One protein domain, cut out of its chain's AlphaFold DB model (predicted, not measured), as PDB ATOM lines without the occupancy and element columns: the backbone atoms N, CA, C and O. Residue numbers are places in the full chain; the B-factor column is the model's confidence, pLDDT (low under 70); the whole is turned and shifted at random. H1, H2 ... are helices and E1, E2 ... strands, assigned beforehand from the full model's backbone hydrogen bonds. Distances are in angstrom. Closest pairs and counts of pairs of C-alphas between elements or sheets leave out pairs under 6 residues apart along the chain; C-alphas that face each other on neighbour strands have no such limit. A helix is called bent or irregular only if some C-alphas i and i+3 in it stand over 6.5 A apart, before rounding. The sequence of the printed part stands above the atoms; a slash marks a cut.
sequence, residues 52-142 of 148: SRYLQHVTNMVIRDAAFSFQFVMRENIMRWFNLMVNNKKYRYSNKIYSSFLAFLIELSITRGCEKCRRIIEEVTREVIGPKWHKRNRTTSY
ATOM      1  N   SER A  52    -103.805  25.750-113.442       83.38
ATOM      2  CA  SER A  52    -103.522  26.508-114.670       83.38
ATOM      3  C   SER A  52    -102.616  27.728-114.468       83.38
ATOM      4  O   SER A  52    -101.958  28.170-115.406       83.38
ATOM      5  N   ARG A  53    -102.559  28.279-113.250       86.94
ATOM      6  CA  ARG A  53    -101.769  29.472-112.902       86.94
ATOM      7  C   ARG A  53    -100.522  29.149-112.088       86.94
ATOM      8  O   ARG A  53     -99.797  30.065-111.712       86.94
ATOM      9  N   TYR A  54    -100.247  27.873-111.838       85.50
ATOM     10  CA  TYR A  54     -99.155  27.452-110.968       85.50
ATOM     11  C   TYR A  54     -97.784  27.948-111.458       85.50
ATOM     12  O   TYR A  54     -97.046  28.579-110.703       85.50
ATOM     13  N   LEU A  55     -97.474  27.787-112.750       87.00
ATOM     14  CA  LEU A  55     -96.213  28.279-113.329       87.00
ATOM     15  C   LEU A  55     -96.078  29.806-113.216       87.00
ATOM     16  O   LEU A  55     -94.997  30.318-112.923       87.00
ATOM     17  N   GLN A  56     -97.180  30.538-113.404       90.00
ATOM     18  CA  GLN A  56     -97.210  31.991-113.233       90.00
ATOM     19  C   GLN A  56     -96.969  32.381-111.771       90.00
ATOM     20  O   GLN A  56     -96.205  33.307-111.508       90.00
ATOM     21  N   HIS A  57     -97.593  31.678-110.823       91.38
ATOM     22  CA  HIS A  57     -97.401  31.908-109.392       91.38
ATOM     23  C   HIS A  57     -95.923  31.774-109.014       91.38
ATOM     24  O   HIS A  57     -95.341  32.700-108.461       91.38
ATOM     25  N   VAL A  58     -95.293  30.678-109.427       91.56
ATOM     26  CA  VAL A  58     -93.875  30.389-109.182       91.56
ATOM     27  C   VAL A  58     -92.983  31.457-109.812       91.56
ATOM     28  O   VAL A  58     -92.098  31.995-109.153       91.56
ATOM     29  N   THR A  59     -93.256  31.826-111.064       92.38
ATOM     30  CA  THR A  59     -92.531  32.898-111.763       92.38
ATOM     31  C   THR A  59     -92.613  34.215-110.982       92.38
ATOM     32  O   THR A  59     -91.602  34.886-110.787       92.38
ATOM     33  N   ASN A  60     -93.796  34.564-110.467       94.62
ATOM     34  CA  ASN A  60     -93.994  35.766-109.657       94.62
ATOM     35  C   ASN A  60     -93.247  35.705-108.319       94.62
ATOM     36  O   ASN A  60     -92.746  36.733-107.867       94.62
ATOM     37  N   MET A  61     -93.152  34.527-107.693       94.75
ATOM     38  CA  MET A  61     -92.351  34.343-106.477       94.75
ATOM     39  C   MET A  61     -90.865  34.585-106.748       94.75
ATOM     40  O   MET A  61     -90.212  35.252-105.949       94.75
ATOM     41  N   VAL A  62     -90.348  34.110-107.888       95.62
ATOM     42  CA  VAL A  62     -88.962  34.379-108.301       95.62
ATOM     43  C   VAL A  62     -88.751  35.867-108.551       95.62
ATOM     44  O   VAL A  62     -87.851  36.436-107.951       95.62
ATOM     45  N   ILE A  63     -89.610  36.523-109.344       95.06
ATOM     46  CA  ILE A  63     -89.491  37.962-109.662       95.06
ATOM     47  C   ILE A  63     -89.488  38.837-108.400       95.06
ATOM     48  O   ILE A  63     -88.839  39.879-108.378       95.06
ATOM     49  N   ARG A  64     -90.212  38.429-107.353       95.62
ATOM     50  CA  ARG A  64     -90.288  39.143-106.068       95.62
ATOM     51  C   ARG A  64     -89.210  38.725-105.061       95.62
ATOM     52  O   ARG A  64     -89.242  39.205-103.934       95.62
ATOM     53  N   ASP A  65     -88.318  37.806-105.434       95.75
ATOM     54  CA  ASP A  65     -87.343  37.153-104.550       95.75
ATOM     55  C   ASP A  65     -87.972  36.646-103.231       95.75
ATOM     56  O   ASP A  65     -87.417  36.778-102.137       95.75
ATOM     57  N   ALA A  66     -89.177  36.070-103.328       95.06
ATOM     58  CA  ALA A  66     -89.995  35.610-102.204       95.06
ATOM     59  C   ALA A  66     -89.499  34.268-101.620       95.06
ATOM     60  O   ALA A  66     -90.267  33.320-101.449       95.06
ATOM     61  N   ALA A  67     -88.204  34.198-101.311       95.88
ATOM     62  CA  ALA A  67     -87.463  32.978-101.002       95.88
ATOM     63  C   ALA A  67     -88.070  32.133 -99.877       95.88
ATOM     64  O   ALA A  67     -88.121  30.915 -99.993       95.88
ATOM     65  N   PHE A  68     -88.573  32.778 -98.820       95.44
ATOM     66  CA  PHE A  68     -89.165  32.081 -97.678       95.44
ATOM     67  C   PHE A  68     -90.319  31.170 -98.110       95.44
ATOM     68  O   PHE A  68     -90.250  29.965 -97.923       95.44
ATOM     69  N   SER A  69     -91.349  31.732 -98.743       93.88
ATOM     70  CA  SER A  69     -92.494  30.961 -99.239       93.88
ATOM     71  C   SER A  69     -92.101  30.046-100.397       93.88
ATOM     72  O   SER A  69     -92.606  28.934-100.523       93.88
ATOM     73  N   PHE A  70     -91.178  30.507-101.243       93.81
ATOM     74  CA  PHE A  70     -90.731  29.771-102.421       93.81
ATOM     75  C   PHE A  70     -90.055  28.447-102.058       93.81
ATOM     76  O   PHE A  70     -90.281  27.451-102.738       93.81
ATOM     77  N   GLN A  71     -89.298  28.399-100.960       94.12
ATOM     78  CA  GLN A  71     -88.675  27.169-100.468       94.12
ATOM     79  C   GLN A  71     -89.703  26.069-100.182       94.12
ATOM     80  O   GLN A  71     -89.490  24.928-100.589       94.12
ATOM     81  N   PHE A  72     -90.819  26.402 -99.528       92.75
ATOM     82  CA  PHE A  72     -91.881  25.433 -99.242       92.75
ATOM     83  C   PHE A  72     -92.528  24.931-100.534       92.75
ATOM     84  O   PHE A  72     -92.530  23.729-100.789       92.75
ATOM     85  N   VAL A  73     -92.935  25.849-101.418       90.25
ATOM     86  CA  VAL A  73     -93.546  25.508-102.716       90.25
ATOM     87  C   VAL A  73     -92.620  24.630-103.570       90.25
ATOM     88  O   VAL A  73     -93.067  23.698-104.240       90.25
ATOM     89  N   MET A  74     -91.310  24.884-103.546       87.38
ATOM     90  CA  MET A  74     -90.332  24.064-104.264       87.38
ATOM     91  C   MET A  74     -90.166  22.667-103.653       87.38
ATOM     92  O   MET A  74     -90.101  21.688-104.394       87.38
ATOM     93  N   ARG A  75     -90.114  22.551-102.321       87.69
ATOM     94  CA  ARG A  75     -89.851  21.274-101.637       87.69
ATOM     95  C   ARG A  75     -91.071  20.352-101.592       87.69
ATOM     96  O   ARG A  75     -90.922  19.156-101.807       87.69
ATOM     97  N   GLU A  76     -92.273  20.884-101.397       86.31
ATOM     98  CA  GLU A  76     -93.502  20.072-101.353       86.31
ATOM     99  C   GLU A  76     -93.834  19.435-102.700       86.31
ATOM    100  O   GLU A  76     -94.301  18.303-102.782       86.31
ATOM    101  N   ASN A  77     -93.543  20.152-103.780       73.00
ATOM    102  CA  ASN A  77     -93.898  19.735-105.127       73.00
ATOM    103  C   ASN A  77     -92.729  19.055-105.860       73.00
ATOM    104  O   ASN A  77     -92.780  18.907-107.077       73.00
ATOM    105  N   ILE A  78     -91.665  18.644-105.157       73.75
ATOM    106  CA  ILE A  78     -90.371  18.220-105.733       73.75
ATOM    107  C   ILE A  78     -90.487  17.141-106.824       73.75
ATOM    108  O   ILE A  78     -89.834  17.227-107.866       73.75
ATOM    109  N   MET A  79     -91.405  16.187-106.662       70.19
ATOM    110  CA  MET A  79     -91.666  15.137-107.656       70.19
ATOM    111  C   MET A  79     -92.434  15.660-108.878       70.19
ATOM    112  O   MET A  79     -92.125  15.321-110.022       70.19
ATOM    113  N   ARG A  80     -93.412  16.546-108.661       68.88
ATOM    114  CA  ARG A  80     -94.134  17.244-109.734       68.88
ATOM    115  C   ARG A  80     -93.193  18.163-110.513       68.88
ATOM    116  O   ARG A  80     -93.284  18.242-111.741       68.88
ATOM    117  N   TRP A  81     -92.265  18.808-109.810       68.44
ATOM    118  CA  TRP A  81     -91.198  19.603-110.393       68.44
ATOM    119  C   TRP A  81     -90.320  18.754-111.293       68.44
ATOM    120  O   TRP A  81     -90.145  19.133-112.439       68.44
ATOM    121  N   PHE A  82     -89.861  17.579-110.864       68.00
ATOM    122  CA  PHE A  82     -89.066  16.707-111.731       68.00
ATOM    123  C   PHE A  82     -89.738  16.456-113.094       68.00
ATOM    124  O   PHE A  82     -89.130  16.630-114.151       68.00
ATOM    125  N   ASN A  83     -91.039  16.173-113.094       68.94
ATOM    126  CA  ASN A  83     -91.768  15.916-114.333       68.94
ATOM    127  C   ASN A  83     -91.977  17.171-115.205       68.94
ATOM    128  O   ASN A  83     -91.803  17.094-116.420       68.94
ATOM    129  N   LEU A  84     -92.310  18.324-114.612       66.06
ATOM    130  CA  LEU A  84     -92.594  19.573-115.346       66.06
ATOM    131  C   LEU A  84     -91.346  20.404-115.697       66.06
ATOM    132  O   LEU A  84     -91.321  21.091-116.715       66.06
ATOM    133  N   MET A  85     -90.326  20.392-114.841       66.81
ATOM    134  CA  MET A  85     -89.100  21.186-114.968       66.81
ATOM    135  C   MET A  85     -87.953  20.443-115.644       66.81
ATOM    136  O   MET A  85     -87.029  21.106-116.108       66.81
ATOM    137  N   VAL A  86     -87.947  19.108-115.650       65.06
ATOM    138  CA  VAL A  86     -86.787  18.332-116.119       65.06
ATOM    139  C   VAL A  86     -87.150  17.479-117.318       65.06
ATOM    140  O   VAL A  86     -86.477  17.556-118.342       65.06
ATOM    141  N   ASN A  87     -88.225  16.698-117.214       64.00
ATOM    142  CA  ASN A  87     -88.462  15.627-118.178       64.00
ATOM    143  C   ASN A  87     -89.281  16.020-119.401       64.00
ATOM    144  O   ASN A  87     -89.214  15.288-120.384       64.00
ATOM    145  N   ASN A  88     -90.046  17.119-119.403       56.56
ATOM    146  CA  ASN A  88     -90.826  17.430-120.597       56.56
ATOM    147  C   ASN A  88     -91.239  18.894-120.780       56.56
ATOM    148  O   ASN A  88     -91.887  19.494-119.927       56.56
ATOM    149  N   LYS A  89     -90.999  19.348-122.019       67.06
ATOM    150  CA  LYS A  89     -91.448  20.568-122.711       67.06
ATOM    151  C   LYS A  89     -90.472  21.741-122.669       67.06
ATOM    152  O   LYS A  89     -90.285  22.417-121.659       67.06
ATOM    153  N   LYS A  90     -89.946  22.033-123.864       77.25
ATOM    154  CA  LYS A  90     -89.353  23.323-124.207       77.25
ATOM    155  C   LYS A  90     -90.274  24.432-123.701       77.25
ATOM    156  O   LYS A  90     -91.453  24.457-124.058       77.25
ATOM    157  N   TYR A  91     -89.752  25.332-122.881       83.12
ATOM    158  CA  TYR A  91     -90.528  26.456-122.372       83.12
ATOM    159  C   TYR A  91     -90.296  27.662-123.272       83.12
ATOM    160  O   TYR A  91     -89.155  28.047-123.517       83.12
ATOM    161  N   ARG A  92     -91.369  28.249-123.801       84.62
ATOM    162  CA  ARG A  92     -91.277  29.442-124.642       84.62
ATOM    163  C   ARG A  92     -91.604  30.661-123.806       84.62
ATOM    164  O   ARG A  92     -92.670  30.730-123.203       84.62
ATOM    165  N   TYR A  93     -90.706  31.632-123.813       85.69
ATOM    166  CA  TYR A  93     -90.946  32.909-123.167       85.69
ATOM    167  C   TYR A  93     -90.304  34.017-123.983       85.69
ATOM    168  O   TYR A  93     -89.102  33.979-124.257       85.69
ATOM    169  N   SER A  94     -91.118  35.001-124.375       82.12
ATOM    170  CA  SER A  94     -90.714  36.029-125.337       82.12
ATOM    171  C   SER A  94     -90.137  35.368-126.608       82.12
ATOM    172  O   SER A  94     -90.712  34.409-127.125       82.12
ATOM    173  N   ASN A  95     -88.984  35.836-127.083       84.69
ATOM    174  CA  ASN A  95     -88.303  35.339-128.279       84.69
ATOM    175  C   ASN A  95     -87.316  34.191-127.994       84.69
ATOM    176  O   ASN A  95     -86.541  33.818-128.873       84.69
ATOM    177  N   LYS A  96     -87.320  33.620-126.780       84.56
ATOM    178  CA  LYS A  96     -86.404  32.545-126.375       84.56
ATOM    179  C   LYS A  96     -87.139  31.226-126.148       84.56
ATOM    180  O   LYS A  96     -88.294  31.193-125.713       84.56
ATOM    181  N   ILE A  97     -86.438  30.131-126.436       85.12
ATOM    182  CA  ILE A  97     -86.886  28.770-126.154       85.12
ATOM    183  C   ILE A  97     -85.889  28.134-125.193       85.12
ATOM    184  O   ILE A  97     -84.715  27.945-125.501       85.12
ATOM    185  N   TYR A  98     -86.385  27.793-124.019       84.69
ATOM    186  CA  TYR A  98     -85.628  27.148-122.964       84.69
ATOM    187  C   TYR A  98     -85.805  25.640-123.078       84.69
ATOM    188  O   TYR A  98     -86.886  25.171-123.439       84.69
ATOM    189  N   SER A  99     -84.764  24.872-122.756       79.62
ATOM    190  CA  SER A  99     -84.838  23.402-122.726       79.62
ATOM    191  C   SER A  99     -85.905  22.902-121.757       79.62
ATOM    192  O   SER A  99     -86.543  21.888-122.028       79.62
ATOM    193  N   SER A 100     -86.145  23.648-120.679       82.81
ATOM    194  CA  SER A 100     -87.190  23.362-119.711       82.81
ATOM    195  C   SER A 100     -87.626  24.604-118.929       82.81
ATOM    196  O   SER A 100     -87.010  25.671-119.022       82.81
ATOM    197  N   PHE A 101     -88.679  24.467-118.118       86.19
ATOM    198  CA  PHE A 101     -89.123  25.535-117.220       86.19
ATOM    199  C   PHE A 101     -88.069  25.899-116.159       86.19
ATOM    200  O   PHE A 101     -87.933  27.066-115.801       86.19
ATOM    201  N   LEU A 102     -87.272  24.930-115.701       86.56
ATOM    202  CA  LEU A 102     -86.170  25.177-114.769       86.56
ATOM    203  C   LEU A 102     -85.076  26.047-115.390       86.56
ATOM    204  O   LEU A 102     -84.616  26.993-114.753       86.56
ATOM    205  N   ALA A 103     -84.692  25.771-116.640       85.25
ATOM    206  CA  ALA A 103     -83.727  26.604-117.359       85.25
ATOM    207  C   ALA A 103     -84.223  28.056-117.474       85.25
ATOM    208  O   ALA A 103     -83.459  28.995-117.251       85.25
ATOM    209  N   PHE A 104     -85.521  28.233-117.741       90.06
ATOM    210  CA  PHE A 104     -86.164  29.545-117.729       90.06
ATOM    211  C   PHE A 104     -86.094  30.228-116.358       90.06
ATOM    212  O   PHE A 104     -85.695  31.386-116.291       90.06
ATOM    213  N   LEU A 105     -86.453  29.542-115.269       90.81
ATOM    214  CA  LEU A 105     -86.440  30.140-113.931       90.81
ATOM    215  C   LEU A 105     -85.035  30.565-113.492       90.81
ATOM    216  O   LEU A 105     -84.885  31.610-112.860       90.81
ATOM    217  N   ILE A 106     -84.011  29.792-113.854       90.69
ATOM    218  CA  ILE A 106     -82.614  30.139-113.580       90.69
ATOM    219  C   ILE A 106     -82.223  31.404-114.339       90.69
ATOM    220  O   ILE A 106     -81.785  32.368-113.710       90.69
ATOM    221  N   GLU A 107     -82.442  31.454-115.656       91.19
ATOM    222  CA  GLU A 107     -82.130  32.650-116.449       91.19
ATOM    223  C   GLU A 107     -82.917  33.875-115.960       91.19
ATOM    224  O   GLU A 107     -82.357  34.966-115.841       91.19
ATOM    225  N   LEU A 108     -84.192  33.693-115.609       93.50
ATOM    226  CA  LEU A 108     -85.031  34.739-115.033       93.50
ATOM    227  C   LEU A 108     -84.453  35.261-113.714       93.50
ATOM    228  O   LEU A 108     -84.365  36.475-113.536       93.50
ATOM    229  N   SER A 109     -84.051  34.364-112.808       94.75
ATOM    230  CA  SER A 109     -83.478  34.741-111.513       94.75
ATOM    231  C   SER A 109     -82.169  35.519-111.674       94.75
ATOM    232  O   SER A 109     -81.974  36.518-110.987       94.75
ATOM    233  N   ILE A 110     -81.324  35.138-112.639       92.81
ATOM    234  CA  ILE A 110     -80.085  35.854-112.975       92.81
ATOM    235  C   ILE A 110     -80.410  37.236-113.547       92.81
ATOM    236  O   ILE A 110     -79.895  38.240-113.068       92.81
ATOM    237  N   THR A 111     -81.313  37.299-114.530       93.12
ATOM    238  CA  THR A 111     -81.691  38.544-115.223       93.12
ATOM    239  C   THR A 111     -82.318  39.567-114.274       93.12
ATOM    240  O   THR A 111     -82.178  40.769-114.471       93.12
ATOM    241  N   ARG A 112     -83.034  39.099-113.244       93.12
ATOM    242  CA  ARG A 112     -83.712  39.945-112.251       93.12
ATOM    243  C   ARG A 112     -82.915  40.154-110.957       93.12
ATOM    244  O   ARG A 112     -83.384  40.898-110.105       93.12
ATOM    245  N   GLY A 113     -81.746  39.529-110.799       93.88
ATOM    246  CA  GLY A 113     -80.938  39.629-109.575       93.88
ATOM    247  C   GLY A 113     -81.562  38.950-108.344       93.88
ATOM    248  O   GLY A 113     -81.287  39.345-107.213       93.88
ATOM    249  N   CYS A 114     -82.420  37.944-108.538       95.75
ATOM    250  CA  CYS A 114     -83.158  37.260-107.469       95.75
ATOM    251  C   CYS A 114     -82.320  36.134-106.839       95.75
ATOM    252  O   CYS A 114     -82.568  34.945-107.056       95.75
ATOM    253  N   GLU A 115     -81.289  36.518-106.084       95.38
ATOM    254  CA  GLU A 115     -80.249  35.608-105.586       95.38
ATOM    255  C   GLU A 115     -80.759  34.544-104.606       95.38
ATOM    256  O   GLU A 115     -80.253  33.419-104.572       95.38
ATOM    257  N   LYS A 116     -81.743  34.874-103.763       96.88
ATOM    258  CA  LYS A 116     -82.226  33.936-102.740       96.88
ATOM    259  C   LYS A 116     -83.059  32.837-103.386       96.88
ATOM    260  O   LYS A 116     -82.816  31.661-103.126       96.88
ATOM    261  N   CYS A 117     -83.982  33.209-104.271       96.00
ATOM    262  CA  CYS A 117     -84.726  32.237-105.066       96.00
ATOM    263  C   CYS A 117     -83.796  31.420-105.974       96.00
ATOM    264  O   CYS A 117     -83.980  30.210-106.063       96.00
ATOM    265  N   ARG A 118     -82.765  32.029-106.583       95.12
ATOM    266  CA  ARG A 118     -81.769  31.298-107.389       95.12
ATOM    267  C   ARG A 118     -81.111  30.174-106.596       95.12
ATOM    268  O   ARG A 118     -81.123  29.035-107.051       95.12
ATOM    269  N   ARG A 119     -80.605  30.473-105.395       95.81
ATOM    270  CA  ARG A 119     -79.974  29.469-104.522       95.81
ATOM    271  C   ARG A 119     -80.911  28.309-104.196       95.81
ATOM    272  O   ARG A 119     -80.495  27.162-104.307       95.81
ATOM    273  N   ILE A 120     -82.177  28.596-103.885       94.81
ATOM    274  CA  ILE A 120     -83.189  27.557-103.633       94.81
ATOM    275  C   ILE A 120     -83.390  26.678-104.871       94.81
ATOM    276  O   ILE A 120     -83.440  25.455-104.754       94.81
ATOM    277  N   ILE A 121     -83.499  27.281-106.061       91.50
ATOM    278  CA  ILE A 121     -83.650  26.523-107.309       91.50
ATOM    279  C   ILE A 121     -82.442  25.605-107.503       91.50
ATOM    280  O   ILE A 121     -82.620  24.421-107.771       91.50
ATOM    281  N   GLU A 122     -81.222  26.124-107.366       90.81
ATOM    282  CA  GLU A 122     -79.994  25.348-107.554       90.81
ATOM    283  C   GLU A 122     -79.861  24.196-106.552       90.81
ATOM    284  O   GLU A 122     -79.475  23.095-106.945       90.81
ATOM    285  N   GLU A 123     -80.199  24.436-105.284       91.31
ATOM    286  CA  GLU A 123     -80.181  23.443-104.209       91.31
ATOM    287  C   GLU A 123     -81.157  22.300-104.499       91.31
ATOM    288  O   GLU A 123     -80.732  21.154-104.644       91.31
ATOM    289  N   VAL A 124     -82.438  22.618-104.712       88.06
ATOM    290  CA  VAL A 124     -83.476  21.621-105.022       88.06
ATOM    291  C   VAL A 124     -83.137  20.866-106.307       88.06
ATOM    292  O   VAL A 124     -83.288  19.651-106.397       88.06
ATOM    293  N   THR A 125     -82.615  21.561-107.315       85.88
ATOM    294  CA  THR A 125     -82.227  20.921-108.575       85.88
ATOM    295  C   THR A 125     -81.060  19.954-108.387       85.88
ATOM    296  O   THR A 125     -81.050  18.873-108.981       85.88
ATOM    297  N   ARG A 126     -80.076  20.318-107.559       86.75
ATOM    298  CA  ARG A 126     -78.939  19.456-107.234       86.75
ATOM    299  C   ARG A 126     -79.382  18.223-106.450       86.75
ATOM    300  O   ARG A 126     -78.869  17.149-106.745       86.75
ATOM    301  N   GLU A 127     -80.326  18.366-105.521       84.94
ATOM    302  CA  GLU A 127     -80.922  17.248-104.775       84.94
ATOM    303  C   GLU A 127     -81.628  16.255-105.715       84.94
ATOM    304  O   GLU A 127     -81.456  15.048-105.581       84.94
ATOM    305  N   VAL A 128     -82.378  16.751-106.707       79.88
ATOM    306  CA  VAL A 128     -83.233  15.908-107.562       79.88
ATOM    307  C   VAL A 128     -82.506  15.331-108.782       79.88
ATOM    308  O   VAL A 128     -82.690  14.169-109.133       79.88
ATOM    309  N   ILE A 129     -81.718  16.148-109.485       80.00
ATOM    310  CA  ILE A 129     -81.084  15.781-110.768       80.00
ATOM    311  C   ILE A 129     -79.610  15.400-110.570       80.00
ATOM    312  O   ILE A 129     -79.017  14.714-111.408       80.00
ATOM    313  N   GLY A 130     -79.000  15.857-109.477       83.06
ATOM    314  CA  GLY A 130     -77.587  15.667-109.181       83.06
ATOM    315  C   GLY A 130     -76.687  16.828-109.636       83.06
ATOM    316  O   GLY A 130     -77.108  17.762-110.323       83.06
ATOM    317  N   PRO A 131     -75.387  16.774-109.297       80.44
ATOM    318  CA  PRO A 131     -74.450  17.896-109.437       80.44
ATOM    319  C   PRO A 131     -74.156  18.317-110.885       80.44
ATOM    320  O   PRO A 131     -73.706  19.433-111.127       80.44
ATOM    321  N   LYS A 132     -74.420  17.450-111.872       79.25
ATOM    322  CA  LYS A 132     -74.160  17.722-113.298       79.25
ATOM    323  C   LYS A 132     -75.385  18.257-114.052       79.25
ATOM    324  O   LYS A 132     -75.373  18.276-115.284       79.25
ATOM    325  N   TRP A 133     -76.427  18.703-113.349       78.94
ATOM    326  CA  TRP A 133     -77.687  19.129-113.966       78.94
ATOM    327  C   TRP A 133     -77.526  20.278-114.977       78.94
ATOM    328  O   TRP A 133     -78.183  20.269-116.017       78.94
ATOM    329  N   HIS A 134     -76.579  21.199-114.755       74.25
ATOM    330  CA  HIS A 134     -76.284  22.298-115.685       74.25
ATOM    331  C   HIS A 134     -75.896  21.819-117.096       74.25
ATOM    332  O   HIS A 134     -76.135  22.520-118.075       74.25
ATOM    333  N   LYS A 135     -75.333  20.607-117.238       69.94
ATOM    334  CA  LYS A 135     -74.970  20.047-118.553       69.94
ATOM    335  C   LYS A 135     -76.189  19.581-119.359       69.94
ATOM    336  O   LYS A 135     -76.104  19.546-120.584       69.94
ATOM    337  N   ARG A 136     -77.297  19.231-118.692       64.81
ATOM    338  CA  ARG A 136     -78.541  18.740-119.316       64.81
ATOM    339  C   ARG A 136     -79.454  19.871-119.810       64.81
ATOM    340  O   ARG A 136     -80.157  19.683-120.794       64.81
ATOM    341  N   ASN A 137     -79.394  21.050-119.188       62.53
ATOM    342  CA  ASN A 137     -80.330  22.156-119.427       62.53
ATOM    343  C   ASN A 137     -79.699  23.309-120.227       62.53
ATOM    344  O   ASN A 137     -79.600  24.435-119.745       62.53
ATOM    345  N   ARG A 138     -79.257  23.045-121.463       60.06
ATOM    346  CA  ARG A 138     -78.754  24.104-122.361       60.06
ATOM    347  C   ARG A 138     -79.917  24.933-122.924       60.06
ATOM    348  O   ARG A 138     -80.940  24.367-123.305       60.06
ATOM    349  N   THR A 139     -79.771  26.254-122.988       57.25
ATOM    350  CA  THR A 139     -80.721  27.147-123.679       57.25
ATOM    351  C   THR A 139     -80.298  27.292-125.138       57.25
ATOM    352  O   THR A 139     -79.127  27.554-125.411       57.25
ATOM    353  N   THR A 140     -81.235  27.152-126.079       55.03
ATOM    354  CA  THR A 140     -80.971  27.380-127.507       55.03
ATOM    355  C   THR A 140     -81.704  28.641-127.952       55.03
ATOM    356  O   THR A 140     -82.929  28.721-127.893       55.03
ATOM    357  N   SER A 141     -80.950  29.647-128.390       51.69
ATOM    358  CA  SER A 141     -81.499  30.856-129.012       51.69
ATOM    359  C   SER A 141     -82.069  30.533-130.398       51.69
ATOM    360  O   SER A 141     -81.461  29.768-131.146       51.69
ATOM    361  N   TYR A 142     -83.211  31.126-130.755       50.16
ATOM    362  CA  TYR A 142     -83.719  31.107-132.125       50.16
ATOM    363  C   TYR A 142     -83.352  32.436-132.797       50.16
ATOM    364  O   TYR A 142     -84.013  33.448-132.569       50.16
TER     365      TYR A 142
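What this domain is: This is residues 52 to 142 of the 148 residues of an uncharacterized protein of Candidatus Pelagibacter sp (UniProt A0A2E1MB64). What is the main picture? Four helices, H1, H2, H4 and H5, form an up-and-down bundle, each running against the one before it, with H3 across one end and the small strand hairpin E1 and E2 packed on residues 101 to 107 of H4. After the short H6, residues 140 to 141 pair antiparallel with E2. What is its make-up? The 91 printed residues, mostly helix by class, have six named helices and two named strands, in the order H1, H2, H3, E1, E2, H4, H5, H6. The whole is compact, with a radius of gyration of the C-alphas of 12.1 A and spans of 35 by 26 by 26 A.

How they stand to each other: How do the helices stand? H1, residues 52 to 63, touches H2, residues 67 to 76, with residues 58 to 62 alone, at a steep tilt of 39 degrees in a hairpin; Met 61 and Phe 70 have the closest C-alphas, 6.3 A. H4, residues 101 to 112, and H5, residues 115 to 129, touch as a hairpin at 22 degrees, C-alphas 109 and 118 closest at 5.6 A. H3, residues 78 to 87, touches H4 only at their ends, about perpendicular at 86 degrees, C-alphas 85 and 101 closest at 4.9 A. What of the strands and backbones? E1, residues 91 to 93, and E2, residues 96 to 98, are antiparallel, with N 91 and O 98 within hydrogen-bond range at 2.9 A. Every O i to N i+4 pair is within range in H4 and H5, but 7 of 8 in H1 and 5 of 6 in H2 and H3.

Where its parts are: Where does H1 begin? C-alpha 52 is at (-103.522, 26.508, -114.670); H1 spans 18.8 A and is irregular, C-alphas 52 and 55 being 7.6 A apart. Where do H5 and H6 end? H5, 20.5 A long, ends at C-alpha 129, (-81.084, 15.781, -110.768), and H6, residues 133 to 136, at C-alpha 136, (-78.541, 18.740, -119.316).

The domain as a whole: How large is it? The C-alphas farthest apart, of Phe 68 and Tyr 142, are 34.9 A apart. Is it unbroken and sure? The printed part has no cut, and the links between its named elements are tight. The pLDDT is under 70 in residues 80 to 89 and 135 to 142.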